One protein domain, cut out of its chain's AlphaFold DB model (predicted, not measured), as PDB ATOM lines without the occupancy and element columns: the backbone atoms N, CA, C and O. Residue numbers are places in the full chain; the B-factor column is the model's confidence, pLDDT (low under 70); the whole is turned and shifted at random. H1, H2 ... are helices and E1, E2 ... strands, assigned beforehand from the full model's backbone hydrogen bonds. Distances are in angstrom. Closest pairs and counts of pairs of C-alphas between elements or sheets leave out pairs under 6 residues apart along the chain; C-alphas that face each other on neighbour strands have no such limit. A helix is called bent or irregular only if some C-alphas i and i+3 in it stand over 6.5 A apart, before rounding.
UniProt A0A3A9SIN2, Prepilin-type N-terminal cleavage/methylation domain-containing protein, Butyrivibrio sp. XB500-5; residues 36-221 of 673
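What this domain is: This is residues 36 to 221 of the 673 residues of the protein "Prepilin-type N-terminal cleavage/methylation domain-containing protein" of Butyrivibrio sp. XB500-5 (UniProt A0A3A9SIN2). A curled antiparallel sheet of five strands, like part of a barrel, has one very long helix, H1, laid slantwise over E3, E4 and E5 on one face. H8 lies across the edge strand E1 on that same face, H6 is on the opposite face, and H3 packs on H1 near its last residues, with residues 61 to 68 of H1. The printed part has 186 residues, with eight named helices and five named strands in the order H1 H2 E1 E2 H3 H4 E3 E4 H5 H6 H7 E5 H8; the sheet's order is E1 E2 E3 E4 E5, and the class is mixed, helices and strands. The whole is compact, with a radius of gyration of the C-alphas of 16.6 A and spans of 51 by 41 by 30 A.

Where its parts are: H1, residues 36 to 71, runs 52.8 A from C-alpha 36 at (68.663, -28.816, -5.806) to C-alpha 71 at (32.458, 6.383, 9.543). H2, residues 76 to 80, is short, at 6.0 A. E1, residues 92 to 97, spans 16.7 A, and E2, residues 105 to 115, the longest strand, spans 31.4 A. H3, residues 127 to 137, is irregular: C-alphas 133 and 136 are 8.6 A apart. H4, residues 142 to 147, leads to E3, residues 149 to 154, and E4, residues 159 to 166, which spans 20.9 A and bends by 53 degrees at residue 162. H5, residues 174 to 177, H6, residues 180 to 187, and H7, residues 189 to 196, follow. E5 is residues 200 to 204, and H8, residues 211 to 220, ends at C-alpha 220 at (28.821, -12.106, 8.504).

How they stand to each other: The sheet is twisted, with E1 and E5 as its edge strands. E1 and E2 form a hairpin, with N 94 and O 108 2.8 A apart. The pairing of E2 is staggered: residues 105 to 110 pair with E1 and residues 111 to 115 with E3, where N 113 and O 151 are 2.9 A apart. E3 and E4 form a second hairpin, with N 150 and O 164 at 2.9 A. Between E4 and E5, N 163 and O 203 are 2.8 A apart. H1 is on the sheet at a height of 5.9 A, and on the local plane it stands at 48 degrees to E5; the closest C-alphas of the two are those of Ala 50 and Gly 201, 4.1 A apart. H8 is on the same face, at a height of 7.8 A over E1; its closest C-alphas to E1 are those of Glu 212 and Ile 96, 5.4 A apart. H6 is on the opposite face from H1, at a height of 6.4 A and over none of the strands, but only just, with 2 of its C-alphas falling on E4. H6 and H7 touch only at the corner, where the closest C-alphas, those of Ile 186 and Arg 192, are 4.8 A apart. H4, H5 and H7 only graze the sheet. H1 and H3 touch at a steep tilt of 58 degrees, opposite ways; their closest C-alphas, those of Arg 64 and Leu 133, are 6.5 A apart. H2 is close to H3 but not clearly touching, the closest C-alphas being those of Leu 79 and Val 129 at 5.9 A. H1 and H8 are apart. Every O i to N i+4 pair is within hydrogen-bond range in H1, H2, H4, H6, H7 and H8, and 5 of 7 are in H3; H5 is too short for such a pair.

The domain as a whole: The two C-alphas farthest apart in the domain are those of Ala 36 and Gly 73, at 54.4 A. The printed part has no cut. The links from H2 to E1 and from E2 to H3 are long, with 11 residues each. The mean pLDDT of the printed part is 71.2, and 73 residues are under 70, among them residues 80 to 91, 116 to 143 and 205 to 221.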
ATOM      1  N   ALA A  36      70.066 -28.740  -5.388       72.12
ATOM      2  CA  ALA A  36      68.663 -28.816  -5.806       72.12
ATOM      3  C   ALA A  36      67.697 -28.778  -4.606       72.12
ATOM      4  O   ALA A  36      66.709 -28.041  -4.629       72.12
ATOM      5  N   PHE A  37      68.014 -29.511  -3.531       70.81
ATOM      6  CA  PHE A  37      67.225 -29.488  -2.293       70.81
ATOM      7  C   PHE A  37      67.234 -28.110  -1.621       70.81
ATOM      8  O   PHE A  37      66.181 -27.617  -1.224       70.81
ATOM      9  N   VAL A  38      68.402 -27.466  -1.524       76.00
ATOM     10  CA  VAL A  38      68.528 -26.125  -0.929       76.00
ATOM     11  C   VAL A  38      67.798 -25.078  -1.771       76.00
ATOM     12  O   VAL A  38      67.091 -24.243  -1.211       76.00
ATOM     13  N   SER A  39      67.904 -25.141  -3.101       75.25
ATOM     14  CA  SER A  39      67.203 -24.221  -4.006       75.25
ATOM     15  C   SER A  39      65.687 -24.316  -3.837       75.25
ATOM     16  O   SER A  39      65.030 -23.294  -3.663       75.25
ATOM     17  N   SER A  40      65.134 -25.533  -3.807       77.44
ATOM     18  CA  SER A  40      63.697 -25.741  -3.585       77.44
ATOM     19  C   SER A  40      63.251 -25.277  -2.192       77.44
ATOM     20  O   SER A  40      62.196 -24.662  -2.054       77.44
ATOM     21  N   TYR A  41      64.070 -25.498  -1.159       81.94
ATOM     22  CA  TYR A  41      63.789 -25.012   0.194       81.94
ATOM     23  C   TYR A  41      63.744 -23.475   0.269       81.94
ATOM     24  O   TYR A  41      62.847 -22.915   0.896       81.94
ATOM     25  N   ILE A  42      64.675 -22.787  -0.401       82.56
ATOM     26  CA  ILE A  42      64.697 -21.318  -0.476       82.56
ATOM     27  C   ILE A  42      63.465 -20.791  -1.222       82.56
ATOM     28  O   ILE A  42      62.828 -19.863  -0.733       82.56
ATOM     29  N   GLU A  43      63.111 -21.376  -2.372       84.69
ATOM     30  CA  GLU A  43      61.936 -20.965  -3.158       84.69
ATOM     31  C   GLU A  43      60.631 -21.141  -2.367       84.69
ATOM     32  O   GLU A  43      59.831 -20.211  -2.287       84.69
ATOM     33  N   ASN A  44      60.452 -22.284  -1.698       84.81
ATOM     34  CA  ASN A  44      59.274 -22.535  -0.866       84.81
ATOM     35  C   ASN A  44      59.174 -21.557   0.311       84.81
ATOM     36  O   ASN A  44      58.087 -21.070   0.617       84.81
ATOM     37  N   ASN A  45      60.299 -21.228   0.952       87.25
ATOM     38  CA  ASN A  45      60.321 -20.231   2.024       87.25
ATOM     39  C   ASN A  45      60.010 -18.821   1.513       87.25
ATOM     40  O   ASN A  45      59.290 -18.085   2.183       87.25
ATOM     41  N   ARG A  46      60.522 -18.445   0.333       89.31
ATOM     42  CA  ARG A  46      60.188 -17.166  -0.309       89.31
ATOM     43  C   ARG A  46      58.704 -17.082  -0.630       89.31
ATOM     44  O   ARG A  46      58.085 -16.081  -0.297       89.31
ATOM     45  N   GLN A  47      58.121 -18.147  -1.182       91.38
ATOM     46  CA  GLN A  47      56.681 -18.210  -1.425       91.38
ATOM     47  C   GLN A  47      55.880 -18.072  -0.132       91.38
ATOM     48  O   GLN A  47      54.963 -17.262  -0.073       91.38
ATOM     49  N   ALA A  48      56.250 -18.804   0.921       85.88
ATOM     50  CA  ALA A  48      55.564 -18.707   2.204       85.88
ATOM     51  C   ALA A  48      55.659 -17.298   2.816       85.88
ATOM     52  O   ALA A  48      54.712 -16.841   3.450       85.88
ATOM     53  N   ALA A  49      56.786 -16.602   2.636       87.62
ATOM     54  CA  ALA A  49      56.926 -15.210   3.053       87.62
ATOM     55  C   ALA A  49      56.032 -14.278   2.219       87.62
ATOM     56  O   ALA A  49      55.330 -13.454   2.793       87.62
ATOM     57  N   ALA A  50      56.008 -14.450   0.895       90.31
ATOM     58  CA  ALA A  50      55.175 -13.666  -0.011       90.31
ATOM     59  C   ALA A  50      53.676 -13.816   0.301       90.31
ATOM     60  O   ALA A  50      52.966 -12.816   0.398       90.31
ATOM     61  N   ASP A  51      53.208 -15.050   0.510       90.50
ATOM     62  CA  ASP A  51      51.809 -15.352   0.836       90.50
ATOM     63  C   ASP A  51      51.416 -14.759   2.207       90.50
ATOM     64  O   ASP A  51      50.351 -14.160   2.338       90.50
ATOM     65  N   ARG A  52      52.303 -14.814   3.215       86.00
ATOM     66  CA  ARG A  52      52.082 -14.143   4.517       86.00
ATOM     67  C   ARG A  52      52.024 -12.623   4.402       86.00
ATOM     68  O   ARG A  52      51.248 -11.983   5.108       86.00
ATOM     69  N   THR A  53      52.844 -12.031   3.538       88.56
ATOM     70  CA  THR A  53      52.771 -10.589   3.282       88.56
ATOM     71  C   THR A  53      51.436 -10.233   2.630       88.56
ATOM     72  O   THR A  53      50.786  -9.295   3.080       88.56
ATOM     73  N   ALA A  54      50.975 -11.014   1.646       89.44
ATOM     74  CA  ALA A  54      49.659 -10.824   1.032       89.44
ATOM     75  C   ALA A  54      48.514 -10.931   2.058       89.44
ATOM     76  O   ALA A  54      47.600 -10.109   2.038       89.44
ATOM     77  N   GLU A  55      48.592 -11.877   2.997       85.31
ATOM     78  CA  GLU A  55      47.643 -12.006   4.113       85.31
ATOM     79  C   GLU A  55      47.616 -10.749   4.998       85.31
ATOM     80  O   GLU A  55      46.548 -10.195   5.264       85.31
ATOM     81  N   SER A  56      48.786 -10.245   5.406       82.88
ATOM     82  CA  SER A  56      48.885  -9.017   6.206       82.88
ATOM     83  C   SER A  56      48.302  -7.803   5.476       82.88
ATOM     84  O   SER A  56      47.605  -6.988   6.082       82.88
ATOM     85  N   ILE A  57      48.568  -7.686   4.171       85.25
ATOM     86  CA  ILE A  57      48.018  -6.632   3.312       85.25
ATOM     87  C   ILE A  57      46.490  -6.747   3.256       85.25
ATOM     88  O   ILE A  57      45.794  -5.752   3.457       85.25
ATOM     89  N   ALA A  58      45.958  -7.954   3.053       84.50
ATOM     90  CA  ALA A  58      44.519  -8.200   3.013       84.50
ATOM     91  C   ALA A  58      43.822  -7.768   4.305       84.50
ATOM     92  O   ALA A  58      42.805  -7.080   4.250       84.50
ATOM     93  N   MET A  59      44.388  -8.109   5.467       77.31
ATOM     94  CA  MET A  59      43.849  -7.693   6.764       77.31
ATOM     95  C   MET A  59      43.877  -6.169   6.940       77.31
ATOM     96  O   MET A  59      42.898  -5.592   7.413       77.31
ATOM     97  N   ALA A  60      44.966  -5.506   6.538       76.88
ATOM     98  CA  ALA A  60      45.088  -4.052   6.627       76.88
ATOM     99  C   ALA A  60      44.040  -3.336   5.757       76.88
ATOM    100  O   ALA A  60      43.317  -2.465   6.249       76.88
ATOM    101  N   PHE A  61      43.894  -3.749   4.494       79.31
ATOM    102  CA  PHE A  61      42.885  -3.189   3.591       79.31
ATOM    103  C   PHE A  61      41.462  -3.516   4.028       79.31
ATOM    104  O   PHE A  61      40.607  -2.637   3.968       79.31
ATOM    105  N   GLN A  62      41.204  -4.735   4.511       80.88
ATOM    106  CA  GLN A  62      39.903  -5.096   5.067       80.88
ATOM    107  C   GLN A  62      39.553  -4.158   6.223       80.88
ATOM    108  O   GLN A  62      38.501  -3.531   6.195       80.88
ATOM    109  N   ASN A  63      40.445  -3.982   7.198       74.12
ATOM    110  CA  ASN A  63      40.203  -3.083   8.328       74.12
ATOM    111  C   ASN A  63      39.931  -1.641   7.871       74.12
ATOM    112  O   ASN A  63      39.008  -1.003   8.379       74.12
ATOM    113  N   ARG A  64      40.685  -1.145   6.883       77.25
ATOM    114  CA  ARG A  64      40.498   0.211   6.356       77.25
ATOM    115  C   ARG A  64      39.181   0.381   5.599       77.25
ATOM    116  O   ARG A  64      38.487   1.372   5.806       77.25
ATOM    117  N   MET A  65      38.821  -0.576   4.747       78.12
ATOM    118  CA  MET A  65      37.552  -0.577   4.011       78.12
ATOM    119  C   MET A  65      36.358  -0.533   4.969       78.12
ATOM    120  O   MET A  65      35.421   0.238   4.772       78.12
ATOM    121  N   GLN A  66      36.428  -1.316   6.046       75.75
ATOM    122  CA  GLN A  66      35.392  -1.362   7.072       75.75
ATOM    123  C   GLN A  66      35.262  -0.027   7.821       75.75
ATOM    124  O   GLN A  66      34.154   0.448   8.065       75.75
ATOM    125  N   GLU A  67      36.381   0.614   8.145       73.25
ATOM    126  CA  GLU A  67      36.379   1.931   8.781       73.25
ATOM    127  C   GLU A  67      35.761   3.016   7.892       73.25
ATOM    128  O   GLU A  67      34.901   3.770   8.348       73.25
ATOM    129  N   ILE A  68      36.169   3.071   6.625       75.38
ATOM    130  CA  ILE A  68      35.652   4.038   5.654       75.38
ATOM    131  C   ILE A  68      34.137   3.893   5.501       75.38
ATOM    132  O   ILE A  68      33.415   4.891   5.503       75.38
ATOM    133  N   TYR A  69      33.656   2.652   5.405       77.19
ATOM    134  CA  TYR A  69      32.230   2.365   5.323       77.19
ATOM    135  C   TYR A  69      31.475   2.833   6.569       77.19
ATOM    136  O   TYR A  69      30.436   3.479   6.463       77.19
ATOM    137  N   ALA A  70      31.996   2.503   7.754       72.62
ATOM    138  CA  ALA A  70      31.315   2.775   9.011       72.62
ATOM    139  C   ALA A  70      31.263   4.271   9.348       72.62
ATOM    140  O   ALA A  70      30.288   4.718   9.947       72.62
ATOM    141  N   PHE A  71      32.295   5.040   8.992       70.94
ATOM    142  CA  PHE A  71      32.458   6.383   9.543       70.94
ATOM    143  C   PHE A  71      32.652   7.515   8.532       70.94
ATOM    144  O   PHE A  71      32.305   8.654   8.843       70.94
ATOM    145  N   ASP A  72      33.211   7.242   7.354       69.56
ATOM    146  CA  ASP A  72      33.615   8.304   6.420       69.56
ATOM    147  C   ASP A  72      32.520   8.606   5.377       69.56
ATOM    148  O   ASP A  72      32.693   9.465   4.513       69.56
ATOM    149  N   GLY A  73      31.370   7.922   5.466       69.31
ATOM    150  CA  GLY A  73      30.194   8.174   4.625       69.31
ATOM    151  C   GLY A  73      30.429   7.912   3.137       69.31
ATOM    152  O   GLY A  73      29.698   8.431   2.291       69.31
ATOM    153  N   VAL A  74      31.462   7.135   2.808       71.31
ATOM    154  CA  VAL A  74      31.817   6.811   1.430       71.31
ATOM    155  C   VAL A  74      30.811   5.829   0.867       71.31
ATOM    156  O   VAL A  74      30.529   4.786   1.454       71.31
ATOM    157  N   THR A  75      30.270   6.167  -0.297       73.38
ATOM    158  CA  THR A  75      29.325   5.309  -1.006       73.38
ATOM    159  C   THR A  75      30.052   4.377  -1.972       73.38
ATOM    160  O   THR A  75      31.192   4.633  -2.369       73.38
ATOM    161  N   GLN A  76      29.364   3.321  -2.410       74.12
ATOM    162  CA  GLN A  76      29.825   2.481  -3.518       74.12
ATOM    163  C   GLN A  76      30.209   3.343  -4.731       74.12
ATOM    164  O   GLN A  76      31.306   3.203  -5.257       74.12
ATOM    165  N   ASP A  77      29.359   4.296  -5.127       72.88
ATOM    166  CA  ASP A  77      29.631   5.196  -6.255       72.88
ATOM    167  C   ASP A  77      30.902   6.027  -6.060       72.88
ATOM    168  O   ASP A  77      31.583   6.337  -7.030       72.88
ATOM    169  N   MET A  78      31.244   6.391  -4.820       71.25
ATOM    170  CA  MET A  78      32.486   7.102  -4.522       71.25
ATOM    171  C   MET A  78      33.700   6.187  -4.655       71.25
ATOM    172  O   MET A  78      34.667   6.603  -5.289       71.25
ATOM    173  N   LEU A  79      33.644   4.951  -4.137       70.56
ATOM    174  CA  LEU A  79      34.696   3.943  -4.345       70.56
ATOM    175  C   LEU A  79      34.902   3.633  -5.832       70.56
ATOM    176  O   LEU A  79      36.033   3.533  -6.303       70.56
ATOM    177  N   MET A  80      33.803   3.557  -6.576       69.31
ATOM    178  CA  MET A  80      33.783   3.288  -8.013       69.31
ATOM    179  C   MET A  80      34.034   4.542  -8.866       69.31
ATOM    180  O   MET A  80      34.284   4.444 -10.070       69.31
ATOM    181  N   GLY A  81      34.022   5.728  -8.248       55.72
ATOM    182  CA  GLY A  81      33.913   7.049  -8.877       55.72
ATOM    183  C   GLY A  81      35.140   7.543  -9.644       55.72
ATOM    184  O   GLY A  81      35.224   8.723  -9.974       55.72
ATOM    185  N   GLY A  82      36.101   6.668  -9.934       53.53
ATOM    186  CA  GLY A  82      37.254   6.973 -10.782       53.53
ATOM    187  C   GLY A  82      37.587   5.900 -11.811       53.53
ATOM    188  O   GLY A  82      38.644   5.982 -12.432       53.53
ATOM    189  N   SER A  83      36.726   4.901 -12.022       48.06
ATOM    190  CA  SER A  83      37.015   3.867 -13.014       48.06
ATOM    191  C   SER A  83      36.693   4.350 -14.430       48.06
ATOM    192  O   SER A  83      35.558   4.368 -14.903       48.06
ATOM    193  N   SER A  84      37.733   4.765 -15.139       43.69
ATOM    194  CA  SER A  84      37.764   4.729 -16.599       43.69
ATOM    195  C   SER A  84      39.118   4.205 -17.050       43.69
ATOM    196  O   SER A  84      39.835   4.845 -17.808       43.69
ATOM    197  N   ALA A  85      39.448   3.000 -16.596       42.66
ATOM    198  CA  ALA A  85      40.289   2.102 -17.369       42.66
ATOM    199  C   ALA A  85      39.453   0.875 -17.726       42.66
ATOM    200  O   ALA A  85      39.547  -0.197 -17.138       42.66
ATOM    201  N   SER A  86      38.575   1.104 -18.697       42.88
ATOM    202  CA  SER A  86      37.920   0.055 -19.455       42.88
ATOM    203  C   SER A  86      38.981  -0.922 -19.978       42.88
ATOM    204  O   SER A  86      39.846  -0.518 -20.756       42.88
ATOM    205  N   GLY A  87      38.909  -2.192 -19.566       45.34
ATOM    206  CA  GLY A  87      39.311  -3.294 -20.446       45.34
ATOM    207  C   GLY A  87      40.422  -4.259 -20.025       45.34
ATOM    208  O   GLY A  87      40.908  -4.939 -20.922       45.34
ATOM    209  N   ILE A  88      40.837  -4.371 -18.755       52.09
ATOM    210  CA  ILE A  88      41.907  -5.339 -18.404       52.09
ATOM    211  C   ILE A  88      41.392  -6.607 -17.688       52.09
ATOM    212  O   ILE A  88      41.827  -7.700 -18.044       52.09
ATOM    213  N   LEU A  89      40.400  -6.514 -16.794       57.28
ATOM    214  CA  LEU A  89      39.632  -7.672 -16.310       57.28
ATOM    215  C   LEU A  89      38.133  -7.388 -16.422       57.28
ATOM    216  O   LEU A  89      37.683  -6.275 -16.151       57.28
ATOM    217  N   GLU A  90      37.364  -8.393 -16.843       57.03
ATOM    218  CA  GLU A  90      35.906  -8.366 -16.716       57.03
ATOM    219  C   GLU A  90      35.535  -8.485 -15.231       57.03
ATOM    220  O   GLU A  90      36.215  -9.190 -14.473       57.03
ATOM    221  N   GLY A  91      34.469  -7.790 -14.815       59.97
ATOM    222  CA  GLY A  91      33.910  -7.934 -13.471       59.97
ATOM    223  C   GLY A  91      33.697  -9.413 -13.156       59.97
ATOM    224  O   GLY A  91      33.176 -10.165 -13.985       59.97
ATOM    225  N   LYS A  92      34.174  -9.857 -11.994       70.25
ATOM    226  CA  LYS A  92      34.088 -11.259 -11.579       70.25
ATOM    227  C   LYS A  92      32.954 -11.382 -10.575       70.25
ATOM    228  O   LYS A  92      32.921 -10.655  -9.594       70.25
ATOM    229  N   THR A  93      32.053 -12.328 -10.801       70.06
ATOM    230  CA  THR A  93      31.001 -12.657  -9.836       70.06
ATOM    231  C   THR A  93      31.409 -13.899  -9.056       70.06
ATOM    232  O   THR A  93      31.828 -14.903  -9.637       70.06
ATOM    233  N   ILE A  94      31.293 -13.838  -7.735       68.19
ATOM    234  CA  ILE A  94      31.581 -14.943  -6.821       68.19
ATOM    235  C   ILE A  94      30.276 -15.398  -6.185       68.19
ATOM    236  O   ILE A  94      29.441 -14.578  -5.818       68.19
ATOM    237  N   ARG A  95      30.111 -16.714  -6.054       66.94
ATOM    238  CA  ARG A  95      28.966 -17.334  -5.386       66.94
ATOM    239  C   ARG A  95      29.330 -17.752  -3.982       66.94
ATOM    240  O   ARG A  95      30.295 -18.485  -3.796       66.94
ATOM    241  N   ILE A  96      28.524 -17.328  -3.023       61.47
ATOM    242  CA  ILE A  96      28.616 -17.763  -1.628       61.47
ATOM    243  C   ILE A  96      27.268 -18.309  -1.173       61.47
ATOM    244  O   ILE A  96      26.237 -17.919  -1.715       61.47
ATOM    245  N   LYS A  97      27.246 -19.191  -0.174       59.09
ATOM    246  CA  LYS A  97      25.983 -19.617   0.440       59.09
ATOM    247  C   LYS A  97      25.392 -18.507   1.309       59.09
ATOM    248  O   LYS A  97      26.112 -17.728   1.928       59.09
ATOM    249  N   SER A  98      24.067 -18.440   1.348       55.03
ATOM    250  CA  SER A  98      23.312 -17.538   2.214       55.03
ATOM    251  C   SER A  98      23.269 -18.076   3.643       55.03
ATOM    252  O   SER A  98      22.830 -19.198   3.862       55.03
ATOM    253  N   GLU A  99      23.618 -17.252   4.635       49.16
ATOM    254  CA  GLU A  99      23.483 -17.635   6.054       49.16
ATOM    255  C   GLU A  99      22.040 -17.675   6.563       49.16
ATOM    256  O   GLU A  99      21.755 -18.217   7.630       49.16
ATOM    257  N   VAL A 100      21.108 -17.046   5.844       50.75
ATOM    258  CA  VAL A 100      19.689 -17.070   6.227       50.75
ATOM    259  C   VAL A 100      19.058 -18.400   5.816       50.75
ATOM    260  O   VAL A 100      18.095 -18.854   6.438       50.75
ATOM    261  N   ASN A 101      19.588 -19.017   4.758       58.09
ATOM    262  CA  ASN A 101      19.073 -20.247   4.188       58.09
ATOM    263  C   ASN A 101      20.191 -20.999   3.450       58.09
ATOM    264  O   ASN A 101      20.506 -20.658   2.313       58.09
ATOM    265  N   ASP A 102      20.698 -22.080   4.047       56.69
ATOM    266  CA  ASP A 102      21.766 -22.943   3.505       56.69
ATOM    267  C   ASP A 102      21.469 -23.556   2.116       56.69
ATOM    268  O   ASP A 102      22.325 -24.210   1.515       56.69
ATOM    269  N   SER A 103      20.242 -23.397   1.603       64.00
ATOM    270  CA  SER A 103      19.838 -23.815   0.254       64.00
ATOM    271  C   SER A 103      19.919 -22.711  -0.811       64.00
ATOM    272  O   SER A 103      19.692 -22.991  -1.990       64.00
ATOM    273  N   GLU A 104      20.251 -21.478  -0.426       62.75
ATOM    274  CA  GLU A 104      20.345 -20.313  -1.310       62.75
ATOM    275  C   GLU A 104      21.789 -19.823  -1.452       62.75
ATOM    276  O   GLU A 104      22.591 -19.921  -0.527       62.75
ATOM    277  N   TYR A 105      22.106 -19.260  -2.620       66.62
ATOM    278  CA  TYR A 105      23.404 -18.656  -2.917       66.62
ATOM    279  C   TYR A 105      23.234 -17.168  -3.217       66.62
ATOM    280  O   TYR A 105      22.225 -16.758  -3.792       66.62
ATOM    281  N   ILE A 106      24.236 -16.379  -2.847       65.19
ATOM    282  CA  ILE A 106      24.339 -14.949  -3.117       65.19
ATOM    283  C   ILE A 106      25.469 -14.747  -4.125       65.19
ATOM    284  O   ILE A 106      26.585 -15.233  -3.924       65.19
ATOM    285  N   ASP A 107      25.156 -14.032  -5.203       73.19
ATOM    286  CA  ASP A 107      26.116 -13.575  -6.205       73.19
ATOM    287  C   ASP A 107      26.704 -12.231  -5.734       73.19
ATOM    288  O   ASP A 107      25.958 -11.300  -5.424       73.19
ATOM    289  N   ILE A 108      28.032 -12.139  -5.649       69.12
ATOM    290  CA  ILE A 108      28.774 -10.919  -5.300       69.12
ATOM    291  C   ILE A 108      29.637 -10.519  -6.485       69.12
ATOM    292  O   ILE A 108      30.534 -11.269  -6.875       69.12
ATOM    293  N   ASP A 109      29.403  -9.323  -7.010       74.88
ATOM    294  CA  ASP A 109      30.269  -8.721  -8.016       74.88
ATOM    295  C   ASP A 109      31.489  -8.103  -7.329       74.88
ATOM    296  O   ASP A 109      31.364  -7.204  -6.494       74.88
ATOM    297  N   ILE A 110      32.672  -8.625  -7.655       76.19
ATOM    298  CA  ILE A 110      33.945  -8.108  -7.164       76.19
ATOM    299  C   ILE A 110      34.609  -7.208  -8.199       76.19
ATOM    300  O   ILE A 110      34.602  -7.462  -9.407       76.19
ATOM    301  N   GLU A 111      35.235  -6.175  -7.668       77.75
ATOM    302  CA  GLU A 111      36.024  -5.185  -8.366       77.75
ATOM    303  C   GLU A 111      37.500  -5.362  -8.048       77.75
ATOM    304  O   GLU A 111      37.897  -6.018  -7.077       77.75
ATOM    305  N   TYR A 112      38.324  -4.754  -8.889       77.19
ATOM    306  CA  TYR A 112      39.766  -4.853  -8.791       77.19
ATOM    307  C   TYR A 112      40.379  -3.488  -8.501       77.19
ATOM    308  O   TYR A 112      40.006  -2.483  -9.104       77.19
ATOM    309  N   PHE A 113      41.357  -3.456  -7.601       76.12
ATOM    310  CA  PHE A 113      42.124  -2.258  -7.270       76.12
ATOM    311  C   PHE A 113      43.616  -2.551  -7.367       76.12
ATOM    312  O   PHE A 113      44.079  -3.516  -6.768       76.12
ATOM    313  N   VAL A 114      44.379  -1.722  -8.082       75.19
ATOM    314  CA  VAL A 114      45.832  -1.903  -8.236       75.19
ATOM    315  C   VAL A 114      46.583  -0.710  -7.660       75.19
ATOM    316  O   VAL A 114      46.241   0.441  -7.933       75.19
ATOM    317  N   ILE A 115      47.625  -0.994  -6.882       74.56
ATOM    318  CA  ILE A 115      48.508  -0.015  -6.245       74.56
ATOM    319  C   ILE A 115      49.947  -0.344  -6.635       74.56
ATOM    320  O   ILE A 115      50.357  -1.495  -6.538       74.56
ATOM    321  N   GLY A 116      50.708   0.655  -7.079       66.12
ATOM    322  CA  GLY A 116      52.078   0.487  -7.566       66.12
ATOM    323  C   GLY A 116      52.650   1.794  -8.114       66.12
ATOM    324  O   GLY A 116      51.895   2.635  -8.605       66.12
ATOM    325  N   GLN A 117      53.974   1.976  -8.056       53.44
ATOM    326  CA  GLN A 117      54.657   3.141  -8.653       53.44
ATOM    327  C   GLN A 117      54.869   3.033 -10.175       53.44
ATOM    328  O   GLN A 117      55.347   3.981 -10.805       53.44
ATOM    329  N   GLU A 118      54.519   1.908 -10.797       50.97
ATOM    330  CA  GLU A 118      54.759   1.725 -12.225       50.97
ATOM    331  C   GLU A 118      53.889   2.673 -13.065       50.97
ATOM    332  O   GLU A 118      52.656   2.611 -13.089       50.97
ATOM    333  N   LYS A 119      54.559   3.603 -13.761       42.44
ATOM    334  CA  LYS A 119      53.928   4.558 -14.677       42.44
ATOM    335  C   LYS A 119      53.083   3.814 -15.709       42.44
ATOM    336  O   LYS A 119      53.629   3.149 -16.580       42.44
ATOM    337  N   GLY A 120      51.771   4.039 -15.680       42.44
ATOM    338  CA  GLY A 120      50.850   3.550 -16.710       42.44
ATOM    339  C   GLY A 120      49.935   2.413 -16.268       42.44
ATOM    340  O   GLY A 120      49.033   2.068 -17.026       42.44
ATOM    341  N   VAL A 121      50.087   1.891 -15.048       44.09
ATOM    342  CA  VAL A 121      49.081   0.997 -14.471       44.09
ATOM    343  C   VAL A 121      47.886   1.844 -14.051       44.09
ATOM    344  O   VAL A 121      48.017   2.815 -13.301       44.09
ATOM    345  N   ALA A 122      46.717   1.529 -14.601       46.72
ATOM    346  CA  ALA A 122      45.491   2.225 -14.269       46.72
ATOM    347  C   ALA A 122      45.221   2.118 -12.764       46.72
ATOM    348  O   ALA A 122      44.901   1.045 -12.258       46.72
ATOM    349  N   LYS A 123      45.308   3.251 -12.061       53.81
ATOM    350  CA  LYS A 123      44.683   3.404 -10.749       53.81
ATOM    351  C   LYS A 123      43.183   3.187 -10.958       53.81
ATOM    352  O   LYS A 123      42.505   4.055 -11.507       53.81
ATOM    353  N   LEU A 124      42.667   2.016 -10.607       50.56
ATOM    354  CA  LEU A 124      41.230   1.755 -10.644       50.56
ATOM    355  C   LEU A 124      40.587   2.465  -9.452       50.56
ATOM    356  O   LEU A 124      40.382   1.871  -8.414       50.56
ATOM    357  N   GLY A 125      40.330   3.765  -9.567       50.59
ATOM    358  CA  GLY A 125      39.752   4.575  -8.494       50.59
ATOM    359  C   GLY A 125      40.238   6.015  -8.566       50.59
ATOM    360  O   GLY A 125      41.289   6.304  -9.136       50.59
ATOM    361  N   SER A 126      39.462   6.951  -8.017       55.50
ATOM    362  CA  SER A 126      39.892   8.351  -7.993       55.50
ATOM    363  C   SER A 126      41.116   8.502  -7.083       55.50
ATOM    364  O   SER A 126      41.268   7.758  -6.112       55.50
ATOM    365  N   ASP A 127      41.973   9.499  -7.333       60.59
ATOM    366  CA  ASP A 127      43.082   9.810  -6.415       60.59
ATOM    367  C   ASP A 127      42.577  10.065  -4.978       60.59
ATOM    368  O   ASP A 127      43.308   9.837  -4.019       60.59
ATOM    369  N   ALA A 128      41.316  10.485  -4.812       60.62
ATOM    370  CA  ALA A 128      40.672  10.630  -3.511       60.62
ATOM    371  C   ALA A 128      40.388   9.277  -2.833       60.62
ATOM    372  O   ALA A 128      40.664   9.128  -1.645       60.62
ATOM    373  N   VAL A 129      39.898   8.280  -3.578       63.56
ATOM    374  CA  VAL A 129      39.678   6.914  -3.067       63.56
ATOM    375  C   VAL A 129      41.001   6.244  -2.733       63.56
ATOM    376  O   VAL A 129      41.122   5.654  -1.668       63.56
ATOM    377  N   LEU A 130      42.017   6.382  -3.590       66.31
ATOM    378  CA  LEU A 130      43.343   5.835  -3.312       66.31
ATOM    379  C   LEU A 130      43.924   6.427  -2.024       66.31
ATOM    380  O   LEU A 130      44.366   5.669  -1.166       66.31
ATOM    381  N   LYS A 131      43.873   7.753  -1.849       65.12
ATOM    382  CA  LYS A 131      44.305   8.413  -0.604       65.12
ATOM    383  C   LYS A 131      43.549   7.893   0.608       65.12
ATOM    384  O   LYS A 131      44.143   7.630   1.647       65.12
ATOM    385  N   LEU A 132      42.243   7.697   0.463       66.88
ATOM    386  CA  LEU A 132      41.419   7.193   1.543       66.88
ATOM    387  C   LEU A 132      41.767   5.741   1.899       66.88
ATOM    388  O   LEU A 132      41.880   5.426   3.080       66.88
ATOM    389  N   LEU A 133      41.974   4.883   0.898       68.62
ATOM    390  CA  LEU A 133      42.285   3.463   1.056       68.62
ATOM    391  C   LEU A 133      43.723   3.179   1.461       68.62
ATOM    392  O   LEU A 133      43.955   2.106   1.991       68.62
ATOM    393  N   THR A 134      44.672   4.073   1.190       64.50
ATOM    394  CA  THR A 134      46.104   3.859   1.477       64.50
ATOM    395  C   THR A 134      46.628   4.706   2.628       64.50
ATOM    396  O   THR A 134      47.708   4.411   3.138       64.50
ATOM    397  N   ALA A 135      45.856   5.715   3.055       57.44
ATOM    398  CA  ALA A 135      46.195   6.631   4.141       57.44
ATOM    399  C   ALA A 135      47.646   7.144   4.032       57.44
ATOM    400  O   ALA A 135      48.416   7.002   4.975       57.44
ATOM    401  N   ASP A 136      48.029   7.639   2.845       49.16
ATOM    402  CA  ASP A 136      49.349   8.215   2.523       49.16
ATOM    403  C   ASP A 136      50.560   7.434   3.103       49.16
ATOM    404  O   ASP A 136      51.540   8.027   3.543       49.16
ATOM    405  N   GLY A 137      50.515   6.091   3.082       44.84
ATOM    406  CA  GLY A 137      51.651   5.231   3.462       44.84
ATOM    407  C   GLY A 137      51.608   4.645   4.878       44.84
ATOM    408  O   GLY A 137      52.616   4.126   5.345       44.84
ATOM    409  N   GLN A 138      50.468   4.713   5.572       48.28
ATOM    410  CA  GLN A 138      50.381   4.313   6.990       48.28
ATOM    411  C   GLN A 138      49.810   2.927   7.242       48.28
ATOM    412  O   GLN A 138      50.008   2.357   8.313       48.28
ATOM    413  N   LEU A 139      49.097   2.359   6.271       58.00
ATOM    414  CA  LEU A 139      48.602   0.990   6.412       58.00
ATOM    415  C   LEU A 139      49.734  -0.033   6.379       58.00
ATOM    416  O   LEU A 139      49.624  -1.098   6.982       58.00
ATOM    417  N   LEU A 140      50.771   0.269   5.601       60.06
ATOM    418  CA  LEU A 140      51.804  -0.649   5.151       60.06
ATOM    419  C   LEU A 140      53.067   0.156   4.857       60.06
ATOM    420  O   LEU A 140      52.971   1.324   4.489       60.06
ATOM    421  N   SER A 141      54.237  -0.467   4.984       63.38
ATOM    422  CA  SER A 141      55.491   0.225   4.698       63.38
ATOM    423  C   SER A 141      55.540   0.695   3.228       63.38
ATOM    424  O   SER A 141      55.018  -0.008   2.352       63.38
ATOM    425  N   PRO A 142      56.139   1.865   2.926       63.34
ATOM    426  CA  PRO A 142      56.197   2.407   1.566       63.34
ATOM    427  C   PRO A 142      56.720   1.414   0.520       63.34
ATOM    428  O   PRO A 142      56.214   1.377  -0.601       63.34
ATOM    429  N   GLU A 143      57.657   0.542   0.901       65.50
ATOM    430  CA  GLU A 143      58.254  -0.470   0.022       65.50
ATOM    431  C   GLU A 143      57.223  -1.494  -0.488       65.50
ATOM    432  O   GLU A 143      57.364  -2.032  -1.587       65.50
ATOM    433  N   LEU A 144      56.159  -1.765   0.279       71.50
ATOM    434  CA  LEU A 144      55.086  -2.670  -0.146       71.50
ATOM    435  C   LEU A 144      54.267  -2.066  -1.290       71.50
ATOM    436  O   LEU A 144      53.853  -2.783  -2.203       71.50
ATOM    437  N   PHE A 145      54.067  -0.748  -1.270       71.81
ATOM    438  CA  PHE A 145      53.378  -0.036  -2.343       71.81
ATOM    439  C   PHE A 145      54.244   0.116  -3.594       71.81
ATOM    440  O   PHE A 145      53.702   0.237  -4.689       71.81
ATOM    441  N   GLU A 146      55.571   0.095  -3.461       71.00
ATOM    442  CA  GLU A 146      56.484   0.129  -4.607       71.00
ATOM    443  C   GLU A 146      56.481  -1.182  -5.392       71.00
ATOM    444  O   GLU A 146      56.519  -1.147  -6.623       71.00
ATOM    445  N   ASN A 147      56.389  -2.325  -4.702       73.12
ATOM    446  CA  ASN A 147      56.485  -3.621  -5.368       73.12
ATOM    447  C   ASN A 147      55.212  -4.033  -6.120       73.12
ATOM    448  O   ASN A 147      55.308  -4.799  -7.070       73.12
ATOM    449  N   GLY A 148      54.043  -3.508  -5.748       79.69
ATOM    450  CA  GLY A 148      52.781  -3.732  -6.455       79.69
ATOM    451  C   GLY A 148      51.790  -4.611  -5.686       79.69
ATOM    452  O   GLY A 148      52.109  -5.718  -5.246       79.69
ATOM    453  N   ILE A 149      50.557  -4.123  -5.550       84.56
ATOM    454  CA  ILE A 149      49.451  -4.779  -4.844       84.56
ATOM    455  C   ILE A 149      48.224  -4.781  -5.752       84.56
ATOM    456  O   ILE A 149      47.845  -3.740  -6.283       84.56
ATOM    457  N   LEU A 150      47.571  -5.932  -5.882       85.25
ATOM    458  CA  LEU A 150      46.251  -6.065  -6.493       85.25
ATOM    459  C   LEU A 150      45.263  -6.567  -5.435       85.25
ATOM    460  O   LEU A 150      45.508  -7.588  -4.796       85.25
ATOM    461  N   LEU A 151      44.145  -5.865  -5.281       82.75
ATOM    462  CA  LEU A 151      43.044  -6.214  -4.389       82.75
ATOM    463  C   LEU A 151      41.837  -6.645  -5.222       82.75
ATOM    464  O   LEU A 151      41.445  -5.937  -6.147       82.75
ATOM    465  N   GLU A 152      41.221  -7.762  -4.853       82.50
ATOM    466  CA  GLU A 152      39.866  -8.131  -5.268       82.50
ATOM    467  C   GLU A 152      38.918  -7.766  -4.129       82.50
ATOM    468  O   GLU A 152      39.117  -8.241  -3.008       82.50
ATOM    469  N   PHE A 153      37.911  -6.930  -4.372       78.50
ATOM    470  CA  PHE A 153      37.039  -6.438  -3.308       78.50
ATOM    471  C   PHE A 153      35.597  -6.202  -3.766       78.50
ATOM    472  O   PHE A 153      35.330  -5.937  -4.929       78.50
ATOM    473  N   ASP A 154      34.658  -6.285  -2.835       78.50
ATOM    474  CA  ASP A 154      33.246  -5.966  -3.020       78.50
ATOM    475  C   ASP A 154      33.011  -4.485  -2.667       78.50
ATOM    476  O   ASP A 154      33.149  -4.115  -1.491       78.50
ATOM    477  N   PRO A 155      32.656  -3.624  -3.637       74.25
ATOM    478  CA  PRO A 155      32.446  -2.196  -3.403       74.25
ATOM    479  C   PRO A 155      31.095  -1.885  -2.734       74.25
ATOM    480  O   PRO A 155      30.907  -0.780  -2.229       74.25
ATOM    481  N   VAL A 156      30.143  -2.825  -2.729       75.38
ATOM    482  CA  VAL A 156      28.825  -2.671  -2.091       75.38
ATOM    483  C   VAL A 156      28.958  -2.865  -0.586       75.38
ATOM    484  O   VAL A 156      28.411  -2.092   0.202       75.38
ATOM    485  N   ASN A 157      29.689  -3.906  -0.181       72.00
ATOM    486  CA  ASN A 157      29.841  -4.288   1.224       72.00
ATOM    487  C   ASN A 157      31.219  -3.931   1.814       72.00
ATOM    488  O   ASN A 157      31.470  -4.233   2.981       72.00
ATOM    489  N   PHE A 158      32.098  -3.287   1.034       76.12
ATOM    490  CA  PHE A 158      33.426  -2.813   1.447       76.12
ATOM    491  C   PHE A 158      34.306  -3.951   1.992       76.12
ATOM    492  O   PHE A 158      34.883  -3.861   3.079       76.12
ATOM    493  N   ARG A 159      34.388  -5.065   1.255       77.00
ATOM    494  CA  ARG A 159      35.102  -6.282   1.688       77.00
ATOM    495  C   ARG A 159      36.214  -6.670   0.737       77.00
ATOM    496  O   ARG A 159      35.982  -6.757  -0.457       77.00
ATOM    497  N   VAL A 160      37.376  -7.007   1.271       81.44
ATOM    498  CA  VAL A 160      38.491  -7.603   0.538       81.44
ATOM    499  C   VAL A 160      38.272  -9.109   0.438       81.44
ATOM    500  O   VAL A 160      38.098  -9.794   1.442       81.44
ATOM    501  N   TYR A 161      38.287  -9.620  -0.786       80.25
ATOM    502  CA  TYR A 161      38.164 -11.038  -1.099       80.25
ATOM    503  C   TYR A 161      39.530 -11.706  -1.238       80.25
ATOM    504  O   TYR A 161      39.771 -12.769  -0.666       80.25
ATOM    505  N   SER A 162      40.437 -11.089  -1.994       84.12
ATOM    506  CA  SER A 162      41.791 -11.601  -2.157       84.12
ATOM    507  C   SER A 162      42.795 -10.494  -2.434       84.12
ATOM    508  O   SER A 162      42.435  -9.377  -2.814       84.12
ATOM    509  N   VAL A 163      44.064 -10.811  -2.207       88.94
ATOM    510  CA  VAL A 163      45.200  -9.928  -2.430       88.94
ATOM    511  C   VAL A 163      46.294 -10.686  -3.157       88.94
ATOM    512  O   VAL A 163      46.689 -11.780  -2.750       88.94
ATOM    513  N   VAL A 164      46.820 -10.063  -4.207       90.88
ATOM    514  CA  VAL A 164      48.069 -10.454  -4.854       90.88
ATOM    515  C   VAL A 164      49.127  -9.422  -4.493       90.88
ATOM    516  O   VAL A 164      48.912  -8.221  -4.656       90.88
ATOM    517  N   TYR A 165      50.274  -9.893  -4.018       91.12
ATOM    518  CA  TYR A 165      51.423  -9.056  -3.693       91.12
ATOM    519  C   TYR A 165      52.610  -9.444  -4.566       91.12
ATOM    520  O   TYR A 165      53.057 -10.593  -4.551       91.12
ATOM    521  N   LEU A 166      53.141  -8.495  -5.326       89.62
ATOM    522  CA  LEU A 166      54.376  -8.685  -6.071       89.62
ATOM    523  C   LEU A 166      55.549  -8.369  -5.138       89.62
ATOM    524  O   LEU A 166      55.547  -7.363  -4.447       89.62
ATOM    525  N   THR A 167      56.538  -9.257  -5.067       86.12
ATOM    526  CA  THR A 167      57.699  -9.102  -4.161       86.12
ATOM    527  C   THR A 167      58.964  -8.632  -4.882       86.12
ATOM    528  O   THR A 167      59.936  -8.273  -4.224       86.12
ATOM    529  N   ASP A 168      58.985  -8.699  -6.218       84.62
ATOM    530  CA  ASP A 168      60.163  -8.408  -7.039       84.62
ATOM    531  C   ASP A 168      59.756  -7.879  -8.419       84.62
ATOM    532  O   ASP A 168      59.465  -8.643  -9.346       84.62
ATOM    533  N   THR A 169      59.787  -6.558  -8.545       79.75
ATOM    534  CA  THR A 169      59.461  -5.809  -9.768       79.75
ATOM    535  C   THR A 169      60.499  -5.962 -10.878       79.75
ATOM    536  O   THR A 169      60.240  -5.594 -12.018       79.75
ATOM    537  N   ASN A 170      61.672  -6.548 -10.605       82.81
ATOM    538  CA  ASN A 170      62.665  -6.798 -11.658       82.81
ATOM    539  C   ASN A 170      62.315  -8.015 -12.519       82.81
ATOM    540  O   ASN A 170      62.938  -8.227 -13.562       82.81
ATOM    541  N   LYS A 171      61.397  -8.868 -12.050       85.19
ATOM    542  CA  LYS A 171      61.087 -10.149 -12.691       85.19
ATOM    543  C   LYS A 171      59.697 -10.204 -13.303       85.19
ATOM    544  O   LYS A 171      59.533 -10.865 -14.325       85.19
ATOM    545  N   TYR A 172      58.732  -9.563 -12.662       85.06
ATOM    546  CA  TYR A 172      57.359  -9.458 -13.132       85.06
ATOM    547  C   TYR A 172      56.896  -8.025 -12.929       85.06
ATOM    548  O   TYR A 172      57.346  -7.368 -11.992       85.06
ATOM    549  N   HIS A 173      55.969  -7.586 -13.769       79.75
ATOM    550  CA  HIS A 173      55.272  -6.317 -13.599       79.75
ATOM    551  C   HIS A 173      53.848  -6.563 -13.089       79.75
ATOM    552  O   HIS A 173      53.255  -7.619 -13.337       79.75
ATOM    553  N   ILE A 174      53.294  -5.619 -12.325       76.50
ATOM    554  CA  ILE A 174      51.985  -5.817 -11.676       76.50
ATOM    555  C   ILE A 174      50.841  -5.897 -12.704       76.50
ATOM    556  O   ILE A 174      49.841  -6.577 -12.473       76.50
ATOM    557  N   ASP A 175      51.004  -5.267 -13.869       74.69
ATOM    558  CA  ASP A 175      50.074  -5.329 -15.000       74.69
ATOM    559  C   ASP A 175      50.082  -6.694 -15.710       74.69
ATOM    560  O   ASP A 175      49.032  -7.165 -16.146       74.69
ATOM    561  N   GLU A 176      51.228  -7.378 -15.761       77.12
ATOM    562  CA  GLU A 176      51.325  -8.748 -16.272       77.12
ATOM    563  C   GLU A 176      50.536  -9.720 -15.391       77.12
ATOM    564  O   GLU A 176      49.892 -10.640 -15.902       77.12
ATOM    565  N   LEU A 177      50.547  -9.519 -14.069       79.19
ATOM    566  CA  LEU A 177      49.779 -10.349 -13.134       79.19
ATOM    567  C   LEU A 177      48.269 -10.153 -13.317       79.19
ATOM    568  O   LEU A 177      47.495 -11.100 -13.167       79.19
ATOM    569  N   TYR A 178      47.865  -8.945 -13.702       75.62
ATOM    570  CA  TYR A 178      46.480  -8.519 -13.842       75.62
ATOM    571  C   TYR A 178      45.854  -8.951 -15.184       75.62
ATOM    572  O   TYR A 178      45.342  -8.145 -15.949       75.62
ATOM    573  N   THR A 179      45.873 -10.253 -15.485       77.06
ATOM    574  CA  THR A 179      45.153 -10.851 -16.627       77.06
ATOM    575  C   THR A 179      44.397 -12.099 -16.184       77.06
ATOM    576  O   THR A 179      44.861 -12.805 -15.291       77.06
ATOM    577  N   SER A 180      43.259 -12.428 -16.814       73.56
ATOM    578  CA  SER A 180      42.455 -13.595 -16.402       73.56
ATOM    579  C   SER A 180      43.284 -14.886 -16.372       73.56
ATOM    580  O   SER A 180      43.186 -15.667 -15.433       73.56
ATOM    581  N   ALA A 181      44.177 -15.067 -17.352       82.00
ATOM    582  CA  ALA A 181      45.043 -16.240 -17.442       82.00
ATOM    583  C   ALA A 181      46.064 -16.333 -16.296       82.00
ATOM    584  O   ALA A 181      46.276 -17.419 -15.754       82.00
ATOM    585  N   ASN A 182      46.696 -15.216 -15.920       86.81
ATOM    586  CA  ASN A 182      47.668 -15.210 -14.826       86.81
ATOM    587  C   ASN A 182      46.981 -15.263 -13.463       86.81
ATOM    588  O   ASN A 182      47.458 -15.976 -12.585       86.81
ATOM    589  N   MET A 183      45.818 -14.634 -13.305       84.44
ATOM    590  CA  MET A 183      45.021 -14.747 -12.084       84.44
ATOM    591  C   MET A 183      44.581 -16.189 -11.806       84.44
ATOM    592  O   MET A 183      44.634 -16.628 -10.660       84.44
ATOM    593  N   ASP A 184      44.241 -16.969 -12.834       84.75
ATOM    594  CA  ASP A 184      43.936 -18.398 -12.674       84.75
ATOM    595  C   ASP A 184      45.158 -19.233 -12.256       84.75
ATOM    596  O   ASP A 184      45.013 -20.263 -11.600       84.75
ATOM    597  N   ILE A 185      46.371 -18.813 -12.630       90.31
ATOM    598  CA  ILE A 185      47.619 -19.433 -12.156       90.31
ATOM    599  C   ILE A 185      47.891 -19.029 -10.706       90.31
ATOM    600  O   ILE A 185      48.313 -19.868  -9.921       90.31
ATOM    601  N   ILE A 186      47.681 -17.759 -10.359       90.81
ATOM    602  CA  ILE A 186      47.981 -17.202  -9.034       90.81
ATOM    603  C   ILE A 186      47.067 -17.805  -7.962       90.81
ATOM    604  O   ILE A 186      47.546 -18.135  -6.879       90.81
ATOM    605  N   ARG A 187      45.778 -17.990  -8.263       86.38
ATOM    606  CA  ARG A 187      44.800 -18.579  -7.332       86.38
ATOM    607  C   ARG A 187      45.097 -20.043  -6.999       86.38
ATOM    608  O   ARG A 187      44.801 -20.504  -5.905       86.38
ATOM    609  N   ASP A 188      45.723 -20.766  -7.922       87.56
ATOM    610  CA  ASP A 188      46.131 -22.154  -7.718       87.56
ATOM    611  C   ASP A 188      47.507 -22.213  -7.033       87.56
ATOM    612  O   ASP A 188      48.521 -21.787  -7.584       87.56
ATOM    613  N   ASP A 189      47.549 -22.750  -5.813       85.56
ATOM    614  CA  ASP A 189      48.758 -22.800  -4.985       85.56
ATOM    615  C   ASP A 189      49.942 -23.521  -5.659       85.56
ATOM    616  O   ASP A 189      51.078 -23.035  -5.617       85.56
ATOM    617  N   GLU A 190      49.697 -24.648  -6.332       88.06
ATOM    618  CA  GLU A 190      50.750 -25.429  -6.989       88.06
ATOM    619  C   GLU A 190      51.250 -24.737  -8.264       88.06
ATOM    620  O   GLU A 190      52.462 -24.661  -8.530       88.06
ATOM    621  N   ARG A 191      50.329 -24.184  -9.061       92.06
ATOM    622  CA  ARG A 191      50.663 -23.454 -10.291       92.06
ATOM    623  C   ARG A 191      51.360 -22.133  -9.981       92.06
ATOM    624  O   ARG A 191      52.328 -21.801 -10.673       92.06
ATOM    625  N   ARG A 192      50.963 -21.422  -8.921       92.19
ATOM    626  CA  ARG A 192      51.637 -20.206  -8.441       92.19
ATOM    627  C   ARG A 192      53.072 -20.506  -8.026       92.19
ATOM    628  O   ARG A 192      53.999 -19.882  -8.548       92.19
ATOM    629  N   LYS A 193      53.272 -21.509  -7.161       90.50
ATOM    630  CA  LYS A 193      54.599 -21.946  -6.686       90.50
ATOM    631  C   LYS A 193      55.533 -22.319  -7.829       90.50
ATOM    632  O   LYS A 193      56.691 -21.907  -7.841       90.50
ATOM    633  N   SER A 194      55.034 -23.072  -8.805       88.75
ATOM    634  CA  SER A 194      55.841 -23.523  -9.943       88.75
ATOM    635  C   SER A 194      56.148 -22.412 -10.956       88.75
ATOM    636  O   SER A 194      57.254 -22.387 -11.508       88.75
ATOM    637  N   THR A 195      55.214 -21.482 -11.173       91.12
ATOM    638  CA  THR A 195      55.342 -20.408 -12.173       91.12
ATOM    639  C   THR A 195      56.123 -19.213 -11.636       91.12
ATOM    640  O   THR A 195      57.090 -18.779 -12.263       91.12
ATOM    641  N   PHE A 196      55.739 -18.704 -10.463       90.00
ATOM    642  CA  PHE A 196      56.263 -17.459  -9.902       90.00
ATOM    643  C   PHE A 196      57.345 -17.672  -8.847       90.00
ATOM    644  O   PHE A 196      58.069 -16.729  -8.548       90.00
ATOM    645  N   LYS A 197      57.516 -18.888  -8.309       88.88
ATOM    646  CA  LYS A 197      58.668 -19.292  -7.474       88.88
ATOM    647  C   LYS A 197      58.990 -18.334  -6.320       88.88
ATOM    648  O   LYS A 197      60.149 -17.977  -6.100       88.88
ATOM    649  N   GLY A 198      57.963 -17.889  -5.604       86.06
ATOM    650  CA  GLY A 198      58.097 -16.980  -4.470       86.06
ATOM    651  C   GLY A 198      58.224 -15.500  -4.813       86.06
ATOM    652  O   GLY A 198      58.468 -14.719  -3.903       86.06
ATOM    653  N   HIS A 199      58.054 -15.112  -6.081       90.75
ATOM    654  CA  HIS A 199      58.036 -13.703  -6.482       90.75
ATOM    655  C   HIS A 199      56.643 -13.056  -6.395       90.75
ATOM    656  O   HIS A 199      56.546 -11.831  -6.369       90.75
ATOM    657  N   VAL A 200      55.581 -13.860  -6.321       92.81
ATOM    658  CA  VAL A 200      54.188 -13.402  -6.228       92.81
ATOM    659  C   VAL A 200      53.526 -14.097  -5.050       92.81
ATOM    660  O   VAL A 200      53.441 -15.325  -5.039       92.81
ATOM    661  N   GLY A 201      53.082 -13.319  -4.070       93.12
ATOM    662  CA  GLY A 201      52.288 -13.766  -2.934       93.12
ATOM    663  C   GLY A 201      50.798 -13.711  -3.240       93.12
ATOM    664  O   GLY A 201      50.345 -12.805  -3.941       93.12
ATOM    665  N   TYR A 202      50.040 -14.663  -2.706       92.88
ATOM    666  CA  TYR A 202      48.587 -14.678  -2.817       92.88
ATOM    667  C   TYR A 202      47.929 -15.014  -1.488       92.88
ATOM    668  O   TYR A 202      48.348 -15.941  -0.795       92.88
ATOM    669  N   TYR A 203      46.867 -14.283  -1.174       89.50
ATOM    670  CA  TYR A 203      45.971 -14.601  -0.078       89.50
ATOM    671  C   TYR A 203      44.526 -14.409  -0.519       89.50
ATOM    672  O   TYR A 203      44.175 -13.365  -1.064       89.50
ATOM    673  N   GLN A 204      43.681 -15.391  -0.233       84.12
ATOM    674  CA  GLN A 204      42.241 -15.323  -0.431       84.12
ATOM    675  C   GLN A 204      41.547 -15.575   0.902       84.12
ATOM    676  O   GLN A 204      41.962 -16.435   1.685       84.12
ATOM    677  N   VAL A 205      40.466 -14.843   1.155       69.62
ATOM    678  CA  VAL A 205      39.611 -15.047   2.321       69.62
ATOM    679  C   VAL A 205      38.822 -16.354   2.121       69.62
ATOM    680  O   VAL A 205      37.706 -16.384   1.617       69.62
ATOM    681  N   SER A 206      39.482 -17.438   2.533       64.50
ATOM    682  CA  SER A 206      39.096 -18.854   2.613       64.50
ATOM    683  C   SER A 206      39.000 -19.666   1.302       64.50
ATOM    684  O   SER A 206      38.074 -19.518   0.511       64.50
ATOM    685  N   ASP A 207      39.936 -20.616   1.172       46.56
ATOM    686  CA  ASP A 207      40.042 -21.668   0.144       46.56
ATOM    687  C   ASP A 207      40.177 -23.065   0.795       46.56
ATOM    688  O   ASP A 207      41.165 -23.774   0.612       46.56
ATOM    689  N   GLY A 208      39.225 -23.477   1.637       40.38
ATOM    690  CA  GLY A 208      39.237 -24.819   2.245       40.38
ATOM    691  C   GLY A 208      38.001 -25.627   1.876       40.38
ATOM    692  O   GLY A 208      36.918 -25.075   1.874       40.38
ATOM    693  N   GLU A 209      38.125 -26.927   1.606       33.75
ATOM    694  CA  GLU A 209      36.984 -27.827   1.350       33.75
ATOM    695  C   GLU A 209      35.905 -27.679   2.457       33.75
ATOM    696  O   GLU A 209      36.208 -27.811   3.646       33.75
ATOM    697  N   GLY A 210      34.665 -27.331   2.077       46.62
ATOM    698  CA  GLY A 210      33.655 -26.749   2.987       46.62
ATOM    699  C   GLY A 210      33.650 -25.207   3.026       46.62
ATOM    700  O   GLY A 210      33.187 -24.612   3.998       46.62
ATOM    701  N   SER A 211      34.204 -24.574   1.985       50.44
ATOM    702  CA  SER A 211      34.564 -23.152   1.898       50.44
ATOM    703  C   SER A 211      33.375 -22.219   1.915       50.44
ATOM    704  O   SER A 211      33.472 -21.163   2.513       50.44
ATOM    705  N   GLU A 212      32.258 -22.588   1.297       51.44
ATOM    706  CA  GLU A 212      31.112 -21.687   1.145       51.44
ATOM    707  C   GLU A 212      30.453 -21.343   2.487       51.44
ATOM    708  O   GLU A 212      30.043 -20.202   2.676       51.44
ATOM    709  N   ASP A 213      30.419 -22.295   3.427       46.06
ATOM    710  CA  ASP A 213      29.860 -22.096   4.772       46.06
ATOM    711  C   ASP A 213      30.806 -21.247   5.648       46.06
ATOM    712  O   ASP A 213      30.356 -20.398   6.408       46.06
ATOM    713  N   LYS A 214      32.133 -21.396   5.492       47.53
ATOM    714  CA  LYS A 214      33.136 -20.591   6.219       47.53
ATOM    715  C   LYS A 214      33.359 -19.202   5.626       47.53
ATOM    716  O   LYS A 214      33.672 -18.280   6.374       47.53
ATOM    717  N   LEU A 215      33.220 -19.048   4.307       50.62
ATOM    718  CA  LEU A 215      33.184 -17.746   3.641       50.62
ATOM    719  C   LEU A 215      31.940 -16.995   4.083       50.62
ATOM    720  O   LEU A 215      32.072 -15.834   4.432       50.62
ATOM    721  N   ALA A 216      30.776 -17.651   4.137       49.22
ATOM    722  CA  ALA A 216      29.562 -17.065   4.691       49.22
ATOM    723  C   ALA A 216      29.786 -16.612   6.149       49.22
ATOM    724  O   ALA A 216      29.697 -15.408   6.399       49.22
ATOM    725  N   GLU A 217      30.246 -17.510   7.039       50.38
ATOM    726  CA  GLU A 217      30.543 -17.188   8.449       50.38
ATOM    727  C   GLU A 217      31.539 -16.027   8.580       50.38
ATOM    728  O   GLU A 217      31.287 -15.066   9.303       50.38
ATOM    729  N   ALA A 218      32.654 -16.046   7.842       50.09
ATOM    730  CA  ALA A 218      33.641 -14.965   7.850       50.09
ATOM    731  C   ALA A 218      33.102 -13.656   7.250       50.09
ATOM    732  O   ALA A 218      33.566 -12.579   7.627       50.09
ATOM    733  N   ILE A 219      32.134 -13.729   6.334       53.50
ATOM    734  CA  ILE A 219      31.461 -12.587   5.713       53.50
ATOM    735  C   ILE A 219      30.512 -11.924   6.710       53.50
ATOM    736  O   ILE A 219      30.505 -10.694   6.775       53.50
ATOM    737  N   ILE A 220      29.758 -12.675   7.517       52.69
ATOM    738  CA  ILE A 220      28.821 -12.106   8.504       52.69
ATOM    739  C   ILE A 220      29.522 -11.723   9.801       52.69
ATOM    740  O   ILE A 220      29.303 -10.609  10.289       52.69
ATOM    741  N   ASP A 221      30.436 -12.558  10.296       50.81
ATOM    742  CA  ASP A 221      31.283 -12.233  11.442       50.81
ATOM    743  C   ASP A 221      32.347 -11.188  11.107       50.81
ATOM    744  O   ASP A 221      33.051 -10.786  12.021       50.81
TER     745      ASP A 221